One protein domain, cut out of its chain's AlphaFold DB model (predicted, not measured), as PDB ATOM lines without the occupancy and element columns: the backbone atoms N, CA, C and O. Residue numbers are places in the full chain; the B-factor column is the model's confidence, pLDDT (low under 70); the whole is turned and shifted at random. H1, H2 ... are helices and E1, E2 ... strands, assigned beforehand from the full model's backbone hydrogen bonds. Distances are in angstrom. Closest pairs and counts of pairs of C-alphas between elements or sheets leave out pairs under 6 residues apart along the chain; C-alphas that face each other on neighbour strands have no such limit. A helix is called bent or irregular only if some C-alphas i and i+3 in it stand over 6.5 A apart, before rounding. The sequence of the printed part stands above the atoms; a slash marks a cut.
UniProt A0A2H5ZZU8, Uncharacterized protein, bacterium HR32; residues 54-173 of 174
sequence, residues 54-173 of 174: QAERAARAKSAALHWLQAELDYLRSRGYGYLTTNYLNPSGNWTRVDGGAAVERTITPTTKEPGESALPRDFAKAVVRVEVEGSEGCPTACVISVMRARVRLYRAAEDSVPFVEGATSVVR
ATOM      1  N   GLN A  54       3.306  44.929  33.976       61.25
ATOM      2  CA  GLN A  54       3.479  43.627  34.606       61.25
ATOM      3  C   GLN A  54       2.233  42.737  34.470       61.25
ATOM      4  O   GLN A  54       2.374  41.552  34.163       61.25
ATOM      5  N   ALA A  55       1.025  43.301  34.604       58.81
ATOM      6  CA  ALA A  55      -0.222  42.584  34.346       58.81
ATOM      7  C   ALA A  55      -0.376  42.231  32.857       58.81
ATOM      8  O   ALA A  55      -0.744  41.103  32.531       58.81
ATOM      9  N   GLU A  56      -0.004  43.142  31.953       64.00
ATOM     10  CA  GLU A  56      -0.023  42.873  30.511       64.00
ATOM     11  C   GLU A  56       0.924  41.733  30.117       64.00
ATOM     12  O   GLU A  56       0.548  40.855  29.337       64.00
ATOM     13  N   ARG A  57       2.146  41.698  30.669       71.38
ATOM     14  CA  ARG A  57       3.099  40.599  30.428       71.38
ATOM     15  C   ARG A  57       2.559  39.261  30.929       71.38
ATOM     16  O   ARG A  57       2.643  38.266  30.211       71.38
ATOM     17  N   ALA A  58       1.975  39.234  32.127       75.50
ATOM     18  CA  ALA A  58       1.382  38.021  32.682       75.50
ATOM     19  C   ALA A  58       0.190  37.525  31.846       75.50
ATOM     20  O   ALA A  58       0.088  36.327  31.576       75.50
ATOM     21  N   ALA A  59      -0.671  38.436  31.381       81.50
ATOM     22  CA  ALA A  59      -1.798  38.107  30.513       81.50
ATOM     23  C   ALA A  59      -1.333  37.538  29.162       81.50
ATOM     24  O   ALA A  59      -1.830  36.497  28.740       81.50
ATOM     25  N   ARG A  60      -0.326  38.153  28.522       83.75
ATOM     26  CA  ARG A  60       0.253  37.650  27.261       83.75
ATOM     27  C   ARG A  60       0.868  36.260  27.423       83.75
ATOM     28  O   ARG A  60       0.596  35.387  26.602       83.75
ATOM     29  N   ALA A  61       1.633  36.036  28.494       86.50
ATOM     30  CA  ALA A  61       2.208  34.724  28.793       86.50
ATOM     31  C   ALA A  61       1.117  33.661  29.004       86.50
ATOM     32  O   ALA A  61       1.235  32.544  28.505       86.50
ATOM     33  N   LYS A  62       0.021  34.019  29.689       88.69
ATOM     34  CA  LYS A  62      -1.128  33.128  29.890       88.69
ATOM     35  C   LYS A  62      -1.842  32.787  28.586       88.69
ATOM     36  O   LYS A  62      -2.118  31.616  28.353       88.69
ATOM     37  N   SER A  63      -2.096  33.767  27.725       91.25
ATOM     38  CA  SER A  63      -2.719  33.513  26.423       91.25
ATOM     39  C   SER A  63      -1.850  32.615  25.542       91.25
ATOM     40  O   SER A  63      -2.352  31.642  24.988       91.25
ATOM     41  N   ALA A  64      -0.540  32.877  25.460       91.88
ATOM     42  CA  ALA A  64       0.388  32.042  24.693       91.88
ATOM     43  C   ALA A  64       0.439  30.595  25.219       91.88
ATOM     44  O   ALA A  64       0.372  29.648  24.436       91.88
ATOM     45  N   ALA A  65       0.490  30.429  26.543       93.56
ATOM     46  CA  ALA A  65       0.455  29.127  27.200       93.56
ATOM     47  C   ALA A  65      -0.835  28.348  26.899       93.56
ATOM     48  O   ALA A  65      -0.777  27.158  26.601       93.56
ATOM     49  N   LEU A  66      -1.993  29.014  26.946       95.00
ATOM     50  CA  LEU A  66      -3.286  28.387  26.665       95.00
ATOM     51  C   LEU A  66      -3.435  27.987  25.194       95.00
ATOM     52  O   LEU A  66      -3.917  26.892  24.920       95.00
ATOM     53  N   HIS A  67      -2.994  28.831  24.258       94.81
ATOM     54  CA  HIS A  67      -3.016  28.489  22.834       94.81
ATOM     55  C   HIS A  67      -2.127  27.285  22.520       94.81
ATOM     56  O   HIS A  67      -2.545  26.389  21.792       94.81
ATOM     57  N   TRP A  68      -0.929  27.230  23.106       95.19
ATOM     58  CA  TRP A  68      -0.055  26.069  22.962       95.19
ATOM     59  C   TRP A  68      -0.666  24.810  23.585       95.19
ATOM     60  O   TRP A  68      -0.676  23.761  22.950       95.19
ATOM     61  N   LEU A  69      -1.243  24.923  24.786       96.31
ATOM     62  CA  LEU A  69      -1.904  23.805  25.462       96.31
ATOM     63  C   LEU A  69      -3.046  23.228  24.614       96.31
ATOM     64  O   LEU A  69      -3.174  22.013  24.509       96.31
ATOM     65  N   GLN A  70      -3.864  24.085  23.998       95.69
ATOM     66  CA  GLN A  70      -4.930  23.652  23.092       95.69
ATOM     67  C   GLN A  70      -4.367  22.900  21.882       95.69
ATOM     68  O   GLN A  70      -4.831  21.800  21.589       95.69
ATOM     69  N   ALA A  71      -3.335  23.447  21.236       94.25
ATOM     70  CA  ALA A  71      -2.692  22.806  20.093       94.25
ATOM     71  C   ALA A  71      -2.093  21.435  20.449       94.25
ATOM     72  O   ALA A  71      -2.214  20.494  19.670       94.25
ATOM     73  N   GLU A  72      -1.495  21.297  21.635       94.94
ATOM     74  CA  GLU A  72      -0.934  20.026  22.104       94.94
ATOM     75  C   GLU A  72      -2.028  18.994  22.421       94.94
ATOM     76  O   GLU A  72      -1.918  17.823  22.060       94.94
ATOM     77  N   LEU A  73      -3.134  19.410  23.042       95.38
ATOM     78  CA  LEU A  73      -4.271  18.516  23.280       95.38
ATOM     79  C   LEU A  73      -4.905  18.040  21.967       95.38
ATOM     80  O   LEU A  73      -5.265  16.866  21.848       95.38
ATOM     81  N   ASP A  74      -5.013  18.919  20.971       94.81
ATOM     82  CA  ASP A  74      -5.516  18.561  19.645       94.81
ATOM     83  C   ASP A  74      -4.531  17.673  18.876       94.81
ATOM     84  O   ASP A  74      -4.958  16.724  18.211       94.81
ATOM     85  N   TYR A  75      -3.220  17.885  19.037       93.56
ATOM     86  CA  TYR A  75      -2.197  16.964  18.544       93.56
ATOM     87  C   TYR A  75      -2.406  15.559  19.121       93.56
ATOM     88  O   TYR A  75      -2.563  14.603  18.359       93.56
ATOM     89  N   LEU A  76      -2.520  15.420  20.445       93.38
ATOM     90  CA  LEU A  76      -2.725  14.119  21.096       93.38
ATOM     91  C   LEU A  76      -4.037  13.447  20.663       93.38
ATOM     92  O   LEU A  76      -4.064  12.234  20.439       93.38
ATOM     93  N   ARG A  77      -5.113  14.221  20.460       92.62
ATOM     94  CA  ARG A  77      -6.361  13.714  19.864       92.62
ATOM     95  C   ARG A  77      -6.158  13.212  18.440       92.62
ATOM     96  O   ARG A  77      -6.694  12.162  18.099       92.62
ATOM     97  N   SER A  78      -5.395  13.940  17.622       92.50
ATOM     98  CA  SER A  78      -5.133  13.575  16.225       92.50
ATOM     99  C   SER A  78      -4.316  12.285  16.098       92.50
ATOM    100  O   SER A  78      -4.573  11.480  15.206       92.50
ATOM    101  N   ARG A  79      -3.384  12.041  17.032       92.06
ATOM    102  CA  ARG A  79      -2.623  10.783  17.136       92.06
ATOM    103  C   ARG A  79      -3.521   9.602  17.505       92.06
ATOM    104  O   ARG A  79      -3.266   8.471  17.091       92.06
ATOM    105  N   GLY A  80      -4.581   9.876  18.260       91.31
ATOM    106  CA  GLY A  80      -5.661   8.939  18.528       91.31
ATOM    107  C   GLY A  80      -5.329   7.860  19.559       91.31
ATOM    108  O   GLY A  80      -4.261   7.818  20.172       91.31
ATOM    109  N   TYR A  81      -6.298   6.962  19.748       91.75
ATOM    110  CA  TYR A  81      -6.284   5.943  20.799       91.75
ATOM    111  C   TYR A  81      -5.086   4.985  20.682       91.75
ATOM    112  O   TYR A  81      -4.436   4.676  21.680       91.75
ATOM    113  N   GLY A  82      -4.763   4.544  19.461       91.50
ATOM    114  CA  GLY A  82      -3.691   3.575  19.210       91.50
ATOM    115  C   GLY A  82      -2.313   4.075  19.650       91.50
ATOM    116  O   GLY A  82      -1.582   3.344  20.316       91.50
ATOM    117  N   TYR A  83      -1.980   5.334  19.353       92.31
ATOM    118  CA  TYR A  83      -0.711   5.937  19.768       92.31
ATOM    119  C   TYR A  83      -0.591   6.039  21.296       92.31
ATOM    120  O   TYR A  83       0.418   5.620  21.861       92.31
ATOM    121  N   LEU A  84      -1.627   6.540  21.979       92.75
ATOM    122  CA  LEU A  84      -1.607   6.682  23.441       92.75
ATOM    123  C   LEU A  84      -1.525   5.321  24.142       92.75
ATOM    124  O   LEU A  84      -0.735   5.142  25.065       92.75
ATOM    125  N   THR A  85      -2.295   4.344  23.664       93.06
ATOM    126  CA  THR A  85      -2.311   2.983  24.219       93.06
ATOM    127  C   THR A  85      -0.976   2.274  24.011       93.06
ATOM    128  O   THR A  85      -0.498   1.597  24.916       93.06
ATOM    129  N   THR A  86      -0.336   2.462  22.853       93.12
ATOM    130  CA  THR A  86       0.976   1.860  22.563       93.12
ATOM    131  C   THR A  86       2.041   2.371  23.530       93.12
ATOM    132  O   THR A  86       2.741   1.564  24.136       93.12
ATOM    133  N   ASN A  87       2.116   3.690  23.736       93.06
ATOM    134  CA  ASN A  87       3.072   4.284  24.675       93.06
ATOM    135  C   ASN A  87       2.761   3.932  26.137       93.06
ATOM    136  O   ASN A  87       3.677   3.795  26.940       93.06
ATOM    137  N   TYR A  88       1.485   3.750  26.486       93.62
ATOM    138  CA  TYR A  88       1.095   3.300  27.821       93.62
ATOM    139  C   TYR A  88       1.505   1.845  28.096       93.62
ATOM    140  O   TYR A  88       2.110   1.548  29.126       93.62
ATOM    141  N   LEU A  89       1.197   0.927  27.174       92.19
ATOM    142  CA  LEU A  89       1.487  -0.499  27.347       92.19
ATOM    143  C   LEU A  89       2.983  -0.800  27.214       92.19
ATOM    144  O   LEU A  89       3.530  -1.568  28.009       92.19
ATOM    145  N   ASN A  90       3.646  -0.178  26.240       92.25
ATOM    146  CA  ASN A  90       5.062  -0.372  25.959       92.25
ATOM    147  C   ASN A  90       5.786   0.985  25.834       92.25
ATOM    148  O   ASN A  90       6.076   1.432  24.720       92.25
ATOM    149  N   PRO A  91       6.048   1.665  26.966       89.81
ATOM    150  CA  PRO A  91       6.731   2.950  26.954       89.81
ATOM    151  C   PRO A  91       8.141   2.785  26.393       89.81
ATOM    152  O   PRO A  91       8.908   1.927  26.830       89.81
ATOM    153  N   SER A  92       8.472   3.614  25.407       82.88
ATOM    154  CA  SER A  92       9.772   3.624  24.740       82.88
ATOM    155  C   SER A  92      10.228   5.059  24.468       82.88
ATOM    156  O   SER A  92       9.435   6.004  24.508       82.88
ATOM    157  N   GLY A  93      11.527   5.235  24.220       85.19
ATOM    158  CA  GLY A  93      12.117   6.554  23.984       85.19
ATOM    159  C   GLY A  93      11.990   7.466  25.206       85.19
ATOM    160  O   GLY A  93      12.518   7.154  26.268       85.19
ATOM    161  N   ASN A  94      11.286   8.589  25.045       87.00
ATOM    162  CA  ASN A  94      11.136   9.621  26.078       87.00
ATOM    163  C   ASN A  94       9.962   9.368  27.045       87.00
ATOM    164  O   ASN A  94       9.694  10.209  27.903       87.00
ATOM    165  N   TRP A  95       9.244   8.250  26.893       93.50
ATOM    166  CA  TRP A  95       8.150   7.860  27.780       93.50
ATOM    167  C   TRP A  95       8.660   7.021  28.952       93.50
ATOM    168  O   TRP A  95       9.376   6.038  28.760       93.50
ATOM    169  N   THR A  96       8.244   7.361  30.168       94.44
ATOM    170  CA  THR A  96       8.615   6.662  31.401       94.44
ATOM    171  C   THR A  96       7.374   6.248  32.183       94.44
ATOM    172  O   THR A  96       6.364   6.947  32.186       94.44
ATOM    173  N   ARG A  97       7.421   5.089  32.853       95.00
ATOM    174  CA  ARG A  97       6.344   4.670  33.765       95.00
ATOM    175  C   ARG A  97       6.424   5.468  35.061       95.00
ATOM    176  O   ARG A  97       7.501   5.592  35.639       95.00
ATOM    177  N   VAL A  98       5.277   5.935  35.533       94.00
ATOM    178  CA  VAL A  98       5.125   6.642  36.810       94.00
ATOM    179  C   VAL A  98       4.001   6.010  37.632       94.00
ATOM    180  O   VAL A  98       3.265   5.151  37.141       94.00
ATOM    181  N   ASP A  99       3.893   6.394  38.905       90.62
ATOM    182  CA  ASP A  99       2.845   5.939  39.832       90.62
ATOM    183  C   ASP A  99       2.692   4.410  39.887       90.62
ATOM    184  O   ASP A  99       1.600   3.861  39.762       90.62
ATOM    185  N   GLY A 100       3.820   3.699  39.995       86.38
ATOM    186  CA  GLY A 100       3.833   2.233  40.046       86.38
ATOM    187  C   GLY A 100       3.361   1.548  38.757       86.38
ATOM    188  O   GLY A 100       3.069   0.357  38.774       86.38
ATOM    189  N   GLY A 101       3.291   2.279  37.639       86.69
ATOM    190  CA  GLY A 101       2.822   1.778  36.347       86.69
ATOM    191  C   GLY A 101       1.368   2.120  36.020       86.69
ATOM    192  O   GLY A 101       0.881   1.661  34.990       86.69
ATOM    193  N   ALA A 102       0.692   2.924  36.847       89.44
ATOM    194  CA  ALA A 102      -0.669   3.398  36.581       89.44
ATOM    195  C   ALA A 102      -0.737   4.502  35.507       89.44
ATOM    196  O   ALA A 102      -1.807   4.787  34.968       89.44
ATOM    197  N   ALA A 103       0.396   5.131  35.189       94.81
ATOM    198  CA  ALA A 103       0.504   6.135  34.141       94.81
ATOM    199  C   ALA A 103       1.882   6.092  33.471       94.81
ATOM    200  O   ALA A 103       2.847   5.534  34.005       94.81
ATOM    201  N   VAL A 104       1.971   6.710  32.297       96.69
ATOM    202  CA  VAL A 104       3.238   7.003  31.626       96.69
ATOM    203  C   VAL A 104       3.376   8.500  31.406       96.69
ATOM    204  O   VAL A 104       2.394   9.182  31.114       96.69
ATOM    205  N   GLU A 105       4.586   9.024  31.546       96.06
ATOM    206  CA  GLU A 105       4.890  10.436  31.357       96.06
ATOM    207  C   GLU A 105       5.982  10.630  30.315       96.06
ATOM    208  O   GLU A 105       6.894   9.823  30.180       96.06
ATOM    209  N   ARG A 106       5.893  11.734  29.583       94.19
ATOM    210  CA  ARG A 106       6.930  12.205  28.676       94.19
ATOM    211  C   ARG A 106       7.153  13.684  28.906       94.19
ATOM    212  O   ARG A 106       6.201  14.465  28.944       94.19
ATOM    213  N   THR A 107       8.416  14.070  29.012       94.00
ATOM    214  CA  THR A 107       8.806  15.479  29.107       94.00
ATOM    215  C   THR A 107       9.146  16.017  27.722       94.00
ATOM    216  O   THR A 107       9.987  15.456  27.026       94.00
ATOM    217  N   ILE A 108       8.500  17.117  27.348       92.56
ATOM    218  CA  ILE A 108       8.786  17.905  26.154       92.56
ATOM    219  C   ILE A 108       9.656  19.087  26.575       92.56
ATOM    220  O   ILE A 108       9.289  19.887  27.436       92.56
ATOM    221  N   THR A 109      10.802  19.215  25.928       90.88
ATOM    222  CA  THR A 109      11.715  20.357  26.010       90.88
ATOM    223  C   THR A 109      11.888  20.950  24.609       90.88
ATOM    224  O   THR A 109      11.510  20.312  23.620       90.88
ATOM    225  N   PRO A 110      12.502  22.139  24.462       84.12
ATOM    226  CA  PRO A 110      12.729  22.739  23.145       84.12
ATOM    227  C   PRO A 110      13.495  21.840  22.157       84.12
ATOM    228  O   PRO A 110      13.383  22.032  20.948       84.12
ATOM    229  N   THR A 111      14.252  20.858  22.655       85.06
ATOM    230  CA  THR A 111      15.078  19.940  21.859       85.06
ATOM    231  C   THR A 111      14.485  18.539  21.688       85.06
ATOM    232  O   THR A 111      15.011  17.771  20.891       85.06
ATOM    233  N   THR A 112      13.414  18.187  22.405       86.50
ATOM    234  CA  THR A 112      12.900  16.801  22.485       86.50
ATOM    235  C   THR A 112      11.500  16.613  21.897       86.50
ATOM    236  O   THR A 112      10.906  15.549  22.065       86.50
ATOM    237  N   LYS A 113      10.977  17.622  21.191       83.88
ATOM    238  CA  LYS A 113       9.659  17.569  20.541       83.88
ATOM    239  C   LYS A 113       9.558  16.467  19.479       83.88
ATOM    240  O   LYS A 113      10.508  16.236  18.725       83.88
ATOM    241  N   GLU A 114       8.389  15.846  19.359       86.75
ATOM    242  CA  GLU A 114       8.088  14.917  18.262       86.75
ATOM    243  C   GLU A 114       7.644  15.648  16.980       86.75
ATOM    244  O   GLU A 114       7.232  16.816  17.002       86.75
ATOM    245  N   PRO A 115       7.706  14.977  15.814       84.81
ATOM    246  CA  PRO A 115       7.145  15.509  14.580       84.81
ATOM    247  C   PRO A 115       5.649  15.837  14.720       84.81
ATOM    248  O   PRO A 115       4.845  15.007  15.151       84.81
ATOM    249  N   GLY A 116       5.281  17.051  14.304       83.19
ATOM    250  CA  GLY A 116       3.910  17.565  14.367       83.19
ATOM    251  C   GLY A 116       3.537  18.250  15.686       83.19
ATOM    252  O   GLY A 116       2.487  18.882  15.738       83.19
ATOM    253  N   GLU A 117       4.391  18.192  16.711       87.06
ATOM    254  CA  GLU A 117       4.162  18.910  17.967       87.06
ATOM    255  C   GLU A 117       4.450  20.402  17.847       87.06
ATOM    256  O   GLU A 117       5.363  20.850  17.136       87.06
ATOM    257  N   SER A 118       3.681  21.179  18.608       87.38
ATOM    258  CA  SER A 118       3.874  22.620  18.695       87.38
ATOM    259  C   SER A 118       5.128  22.935  19.504       87.38
ATOM    260  O   SER A 118       5.321  22.434  20.610       87.38
ATOM    261  N   ALA A 119       5.981  23.818  18.981       90.44
ATOM    262  CA  ALA A 119       7.123  24.313  19.743       90.44
ATOM    263  C   ALA A 119       6.645  25.013  21.023       90.44
ATOM    264  O   ALA A 119       5.653  25.743  20.988       90.44
ATOM    265  N   LEU A 120       7.362  24.805  22.132       92.38
ATOM    266  CA  LEU A 120       7.048  25.456  23.403       92.38
ATOM    267  C   LEU A 120       7.008  26.986  23.233       92.38
ATOM    268  O   LEU A 120       7.830  27.538  22.489       92.38
ATOM    269  N   PRO A 121       6.083  27.693  23.911       91.56
ATOM    270  CA  PRO A 121       6.063  29.145  23.868       91.56
ATOM    271  C   PRO A 121       7.367  29.716  24.425       91.56
ATOM    272  O   PRO A 121       8.012  29.116  25.289       91.56
ATOM    273  N   ARG A 122       7.740  30.912  23.957       83.12
ATOM    274  CA  ARG A 122       8.867  31.650  24.543       83.12
ATOM    275  C   ARG A 122       8.624  31.816  26.048       83.12
ATOM    276  O   ARG A 122       7.487  32.028  26.461       83.12
ATOM    277  N   ASP A 123       9.695  31.697  26.829       86.94
ATOM    278  CA  ASP A 123       9.715  31.773  28.301       86.94
ATOM    279  C   ASP A 123       9.219  30.524  29.058       86.94
ATOM    280  O   ASP A 123       9.069  30.579  30.280       86.94
ATOM    281  N   PHE A 124       8.997  29.393  28.376       92.69
ATOM    282  CA  PHE A 124       8.659  28.114  29.013       92.69
ATOM    283  C   PHE A 124       9.747  27.067  28.785       92.69
ATOM    284  O   PHE A 124      10.169  26.821  27.654       92.69
ATOM    285  N   ALA A 125      10.192  26.438  29.870       93.06
ATOM    286  CA  ALA A 125      11.307  25.500  29.844       93.06
ATOM    287  C   ALA A 125      10.893  24.067  29.484       93.06
ATOM    288  O   ALA A 125      11.638  23.370  28.793       93.06
ATOM    289  N   LYS A 126       9.729  23.611  29.964       94.94
ATOM    290  CA  LYS A 126       9.272  22.229  29.768       94.94
ATOM    291  C   LYS A 126       7.751  22.110  29.740       94.94
ATOM    292  O   LYS A 126       7.037  22.894  30.367       94.94
ATOM    293  N   ALA A 127       7.272  21.052  29.103       96.00
ATOM    294  CA  ALA A 127       5.938  20.517  29.314       96.00
ATOM    295  C   ALA A 127       6.006  19.027  29.647       96.00
ATOM    296  O   ALA A 127       6.954  18.345  29.274       96.00
ATOM    297  N   VAL A 128       5.007  18.517  30.353       96.19
ATOM    298  CA  VAL A 128       4.877  17.097  30.678       96.19
ATOM    299  C   VAL A 128       3.547  16.606  30.141       96.19
ATOM    300  O   VAL A 128       2.497  17.167  30.462       96.19
ATOM    301  N   VAL A 129       3.602  15.553  29.333       95.88
ATOM    302  CA  VAL A 129       2.433  14.811  28.875       95.88
ATOM    303  C   VAL A 129       2.340  13.547  29.703       95.88
ATOM    304  O   VAL A 129       3.235  12.709  29.663       95.88
ATOM    305  N   ARG A 130       1.251  13.408  30.446       96.81
ATOM    306  CA  ARG A 130       0.925  12.231  31.239       96.81
ATOM    307  C   ARG A 130      -0.234  11.500  30.594       96.81
ATOM    308  O   ARG A 130      -1.258  12.110  30.308       96.81
ATOM    309  N   VAL A 131      -0.098  10.201  30.420       96.19
ATOM    310  CA  VAL A 131      -1.130   9.339  29.859       96.19
ATOM    311  C   VAL A 131      -1.503   8.285  30.890       96.19
ATOM    312  O   VAL A 131      -0.640   7.610  31.446       96.19
ATOM    313  N   GLU A 132      -2.797   8.153  31.141       95.56
ATOM    314  CA  GLU A 132      -3.367   7.238  32.126       95.56
ATOM    315  C   GLU A 132      -4.626   6.567  31.570       95.56
ATOM    316  O   GLU A 132      -5.280   7.080  30.655       95.56
ATOM    317  N   VAL A 133      -4.961   5.404  32.122       94.25
ATOM    318  CA  VAL A 133      -6.196   4.692  31.781       94.25
ATOM    319  C   VAL A 133      -7.349   5.320  32.551       94.25
ATOM    320  O   VAL A 133      -7.324   5.381  33.778       94.25
ATOM    321  N   GLU A 134      -8.365   5.784  31.828       92.88
ATOM    322  CA  GLU A 134      -9.583   6.355  32.415       92.88
ATOM    323  C   GLU A 134     -10.723   5.336  32.451       92.88
ATOM    324  O   GLU A 134     -11.508   5.320  33.396       92.88
ATOM    325  N   GLY A 135     -10.802   4.462  31.444       90.12
ATOM    326  CA  GLY A 135     -11.870   3.478  31.309       90.12
ATOM    327  C   GLY A 135     -11.363   2.143  30.780       90.12
ATOM    328  O   GLY A 135     -10.480   2.091  29.919       90.12
ATOM    329  N   SER A 136     -11.947   1.062  31.294       90.69
ATOM    330  CA  SER A 136     -11.725  -0.300  30.812       90.69
ATOM    331  C   SER A 136     -13.045  -1.063  30.728       90.69
ATOM    332  O   SER A 136     -13.986  -0.778  31.467       90.69
ATOM    333  N   GLU A 137     -13.110  -2.026  29.818       90.56
ATOM    334  CA  GLU A 137     -14.280  -2.858  29.540       90.56
ATOM    335  C   GLU A 137     -13.901  -4.342  29.587       90.56
ATOM    336  O   GLU A 137     -12.746  -4.702  29.362       90.56
ATOM    337  N   GLY A 138     -14.869  -5.218  29.882       83.62
ATOM    338  CA  GLY A 138     -14.670  -6.675  29.848       83.62
ATOM    339  C   GLY A 138     -13.830  -7.255  30.996       83.62
ATOM    340  O   GLY A 138     -13.457  -8.428  30.962       83.62
ATOM    341  N   CYS A 139     -13.529  -6.460  32.021       86.00
ATOM    342  CA  CYS A 139     -12.786  -6.910  33.193       86.00
ATOM    343  C   CYS A 139     -13.615  -7.825  34.114       86.00
ATOM    344  O   CYS A 139     -14.809  -7.577  34.286       86.00
ATOM    345  N   PRO A 140     -13.000  -8.848  34.753       84.19
ATOM    346  CA  PRO A 140     -11.560  -9.158  34.785       84.19
ATOM    347  C   PRO A 140     -11.068 -10.121  33.687       84.19
ATOM    348  O   PRO A 140      -9.866 -10.301  33.528       84.19
ATOM    349  N   THR A 141     -11.964 -10.769  32.944       81.75
ATOM    350  CA  THR A 141     -11.628 -11.896  32.054       81.75
ATOM    351  C   THR A 141     -11.079 -11.482  30.688       81.75
ATOM    352  O   THR A 141     -10.289 -12.212  30.102       81.75
ATOM    353  N   ALA A 142     -11.487 -10.324  30.174       83.06
ATOM    354  CA  ALA A 142     -11.066  -9.787  28.883       83.06
ATOM    355  C   ALA A 142     -10.927  -8.262  28.976       83.06
ATOM    356  O   ALA A 142     -11.547  -7.526  28.212       83.06
ATOM    357  N   CYS A 143     -10.149  -7.792  29.960       83.75
ATOM    358  CA  CYS A 143      -9.897  -6.369  30.164       83.75
ATOM    359  C   CYS A 143      -9.313  -5.732  28.902       83.75
ATOM    360  O   CYS A 143      -8.178  -6.022  28.517       83.75
ATOM    361  N   VAL A 144     -10.056  -4.808  28.306       89.69
ATOM    362  CA  VAL A 144      -9.548  -3.928  27.260       89.69
ATOM    363  C   VAL A 144      -9.674  -2.494  27.736       89.69
ATOM    364  O   VAL A 144     -10.680  -2.103  28.323       89.69
ATOM    365  N   ILE A 145      -8.639  -1.703  27.489       91.38
ATOM    366  CA  ILE A 145      -8.701  -0.268  27.727       91.38
ATOM    367  C   ILE A 145      -9.721   0.320  26.735       91.38
ATOM    368  O   ILE A 145      -9.660   0.053  25.536       91.38
ATOM    369  N   SER A 146     -10.707   1.060  27.230       92.31
ATOM    370  CA  SER A 146     -11.743   1.686  26.396       92.31
ATOM    371  C   SER A 146     -11.520   3.188  26.262       92.31
ATOM    372  O   SER A 146     -11.771   3.761  25.198       92.31
ATOM    373  N   VAL A 147     -10.972   3.818  27.305       94.19
ATOM    374  CA  VAL A 147     -10.713   5.259  27.346       94.19
ATOM    375  C   VAL A 147      -9.327   5.540  27.910       94.19
ATOM    376  O   VAL A 147      -8.982   5.112  29.015       94.19
ATOM    377  N   MET A 148      -8.553   6.307  27.149       95.19
ATOM    378  CA  MET A 148      -7.257   6.845  27.551       95.19
ATOM    379  C   MET A 148      -7.391   8.330  27.856       95.19
ATOM    380  O   MET A 148      -7.936   9.075  27.042       95.19
ATOM    381  N   ARG A 149      -6.833   8.781  28.979       96.12
ATOM    382  CA  ARG A 149      -6.750  10.199  29.333       96.12
ATOM    383  C   ARG A 149      -5.323  10.688  29.181       96.12
ATOM    384  O   ARG A 149      -4.402  10.148  29.784       96.12
ATOM    385  N   ALA A 150      -5.149  11.748  28.405       96.31
ATOM    386  CA  ALA A 150      -3.900  12.478  28.301       96.31
ATOM    387  C   ALA A 150      -4.030  13.817  29.034       96.31
ATOM    388  O   ALA A 150      -4.928  14.609  28.748       96.31
ATOM    389  N   ARG A 151      -3.140  14.077  29.991       96.88
ATOM    390  CA  ARG A 151      -2.992  15.354  30.692       96.88
ATOM    391  C   ARG A 151      -1.717  16.033  30.221       96.88
ATOM    392  O   ARG A 151      -0.675  15.395  30.134       96.88
ATOM    393  N   VAL A 152      -1.794  17.326  29.956       97.06
ATOM    394  CA  VAL A 152      -0.661  18.143  29.522       97.06
ATOM    395  C   VAL A 152      -0.456  19.249  30.541       97.06
ATOM    396  O   VAL A 152      -1.393  19.972  30.881       97.06
ATOM    397  N   ARG A 153       0.776  19.380  31.024       97.25
ATOM    398  CA  ARG A 153       1.199  20.372  32.014       97.25
ATOM    399  C   ARG A 153       2.337  21.197  31.450       97.25
ATOM    400  O   ARG A 153       3.336  20.627  31.032       97.25
ATOM    401  N   LEU A 154       2.208  22.517  31.455       96.50
ATOM    402  CA  LEU A 154       3.242  23.432  30.971       96.50
ATOM    403  C   LEU A 154       3.884  24.166  32.150       96.50
ATOM    404  O   LEU A 154       3.174  24.712  32.995       96.50
ATOM    405  N   TYR A 155       5.214  24.219  32.187       95.75
ATOM    406  CA  TYR A 155       5.993  24.787  33.287       95.75
ATOM    407  C   TYR A 155       6.892  25.915  32.795       95.75
ATOM    408  O   TYR A 155       7.456  25.848  31.699       95.75
ATOM    409  N   ARG A 156       7.031  26.958  33.618       92.00
ATOM    410  CA  ARG A 156       7.859  28.112  33.273       92.00
ATOM    411  C   ARG A 156       9.337  27.754  33.399       92.00
ATOM    412  O   ARG A 156      10.067  27.916  32.426       92.00
ATOM    413  N   ALA A 157       9.745  27.215  34.545       92.06
ATOM    414  CA  ALA A 157      11.098  26.727  34.794       92.06
ATOM    415  C   ALA A 157      11.183  25.190  34.727       92.06
ATOM    416  O   ALA A 157      10.176  24.477  34.792       92.06
ATOM    417  N   ALA A 158      12.398  24.661  34.563       89.12
ATOM    418  CA  ALA A 158      12.627  23.219  34.439       89.12
ATOM    419  C   ALA A 158      12.461  22.495  35.786       89.12
ATOM    420  O   ALA A 158      12.084  21.325  35.834       89.12
ATOM    421  N   GLU A 159      12.698  23.211  36.873       91.25
ATOM    422  CA  GLU A 159      12.639  22.779  38.264       91.25
ATOM    423  C   GLU A 159      11.259  22.983  38.906       91.25
ATOM    424  O   GLU A 159      11.008  22.460  39.990       91.25
ATOM    425  N   ASP A 160      10.342  23.687  38.232       91.94
ATOM    426  CA  ASP A 160       8.998  23.929  38.757       91.94
ATOM    427  C   ASP A 160       8.256  22.602  38.995       91.94
ATOM    428  O   ASP A 160       8.202  21.719  38.123       91.94
ATOM    429  N   SER A 161       7.643  22.498  40.178       89.56
ATOM    430  CA  SER A 161       6.742  21.409  40.570       89.56
ATOM    431  C   SER A 161       5.271  21.735  40.300       89.56
ATOM    432  O   SER A 161       4.462  20.827  40.107       89.56
ATOM    433  N   VAL A 162       4.922  23.024  40.229       93.31
ATOM    434  CA  VAL A 162       3.564  23.507  39.956       93.31
ATOM    435  C   VAL A 162       3.459  23.949  38.494       93.31
ATOM    436  O   VAL A 162       4.252  24.786  38.059       93.31
ATOM    437  N   PRO A 163       2.497  23.420  37.716       94.56
ATOM    438  CA  PRO A 163       2.318  23.837  36.335       94.56
ATOM    439  C   PRO A 163       1.767  25.262  36.257       94.56
ATOM    440  O   PRO A 163       0.911  25.669  37.041       94.56
ATOM    441  N   PHE A 164       2.215  26.012  35.254       93.56
ATOM    442  CA  PHE A 164       1.666  27.326  34.934       93.56
ATOM    443  C   PHE A 164       0.265  27.210  34.316       93.56
ATOM    444  O   PHE A 164      -0.630  27.989  34.645       93.56
ATOM    445  N   VAL A 165       0.073  26.224  33.434       94.88
ATOM    446  CA  VAL A 165      -1.239  25.796  32.927       94.88
ATOM    447  C   VAL A 165      -1.279  24.271  32.811       94.88
ATOM    448  O   VAL A 165      -0.270  23.637  32.500       94.88
ATOM    449  N   GLU A 166      -2.453  23.691  33.043       96.62
ATOM    450  CA  GLU A 166      -2.729  22.264  32.864       96.62
ATOM    451  C   GLU A 166      -4.034  22.094  32.083       96.62
ATOM    452  O   GLU A 166      -4.973  22.878  32.231       96.62
ATOM    453  N   GLY A 167      -4.089  21.060  31.253       96.44
ATOM    454  CA  GLY A 167      -5.286  20.645  30.535       96.44
ATOM    455  C   GLY A 167      -5.309  19.137  30.342       96.44
ATOM    456  O   GLY A 167      -4.305  18.454  30.539       96.44
ATOM    457  N   ALA A 168      -6.465  18.602  29.964       96.12
ATOM    458  CA  ALA A 168      -6.612  17.182  29.698       96.12
ATOM    459  C   ALA A 168      -7.560  16.931  28.529       96.12
ATOM    460  O   ALA A 168      -8.467  17.716  28.257       96.12
ATOM    461  N   THR A 169      -7.358  15.799  27.867       95.50
ATOM    462  CA  THR A 169      -8.279  15.252  26.882       95.50
ATOM    463  C   THR A 169      -8.394  13.749  27.053       95.50
ATOM    464  O   THR A 169      -7.428  13.084  27.424       95.50
ATOM    465  N   SER A 170      -9.561  13.219  26.713       94.62
ATOM    466  CA  SER A 170      -9.803  11.784  26.650       94.62
ATOM    467  C   SER A 170      -9.895  11.343  25.195       94.62
ATOM    468  O   SER A 170     -10.360  12.093  24.332       94.62
ATOM    469  N   VAL A 171      -9.415  10.138  24.916       92.19
ATOM    470  CA  VAL A 171      -9.474   9.509  23.601       92.19
ATOM    471  C   VAL A 171     -10.054   8.114  23.770       92.19
ATOM    472  O   VAL A 171      -9.558   7.309  24.558       92.19
ATOM    473  N   VAL A 172     -11.126   7.850  23.030       91.94
ATOM    474  CA  VAL A 172     -11.906   6.614  23.121       91.94
ATOM    475  C   VAL A 172     -11.491   5.662  22.005       91.94
ATOM    476  O   VAL A 172     -11.175   6.096  20.891       91.94
ATOM    477  N   ARG A 173     -11.499   4.365  22.306       85.62
ATOM    478  CA  ARG A 173     -11.369   3.295  21.317       85.62
ATOM    479  C   ARG A 173     -12.573   3.351  20.362       85.62
ATOM    480  O   ARG A 173     -13.697   3.121  20.792       85.62
TER     481      ARG A 173
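AT A GLANCE: This is residues 54 to 173 of the 174 residues of an uncharacterized protein of bacterium HR32 (UniProt A0A2H5ZZU8). One strongly twisted wall of five antiparallel strands has a long, bent helix, H1, over one face; no named helix covers the other. Residues 54 to 60 of H1 stick out. The printed part has 120 residues with H1, then E1 to E5 in sheet order, a meander, each strand the antiparallel neighbour of the one before. The class is mixed, helices and strands, in two layers; the whole is compact, with a radius of gyration of the C-alphas of 15.3 A and spans of 57 by 26 by 22 A.

HOW THE PARTS SIT: Start at H1, residues 54 to 89, assigned as one helix by its hydrogen bonds but bent: C-alphas 78 and 81 are 9.0 A apart. Its arms H1a, 54 to 78, and H1b, 81 to 89, stand about perpendicular at 86 degrees; in both, every O i to N i+4 pair is within hydrogen-bond range. Both are on the same face of the sheet of E1, 95 to 98, E2, 103 to 108, E3, 126 to 137, E4, 144 to 155, and E5, 165 to 172. H1a lies over E4 and E5 at a height over the sheet of 8.3 A, its closest C-alphas to E5 being Leu 73 and Thr 169, 6.3 A. H1b comes closest to E2 at the C-alphas of Tyr 88 and Val 104, 5.7 A. Within hydrogen-bond range across the four hairpins, look for N 96 and O 105, N 106 and O 129, N 130 and O 151, and N 150 and O 169, each 2.8 A.

IN THESE COORDINATES: Find C-alpha 54 at (3.479, 43.627, 34.606); H1a runs 36.3 A, H1b 12.0 A, E1 9.6 A, E2 16.5 A, E3 34.4 A and E4 33.2 A. E5, 24.0 A, ends at C-alpha 172, (-11.906, 6.614, 23.121).

THE WHOLE: The farthest C-alphas, Gln 54 and Thr 141, are 57.6 A apart. The printed part has no cut; the link from E2 to E3, residues 109 to 125, is long. Residues 54 to 56 have pLDDT under 70.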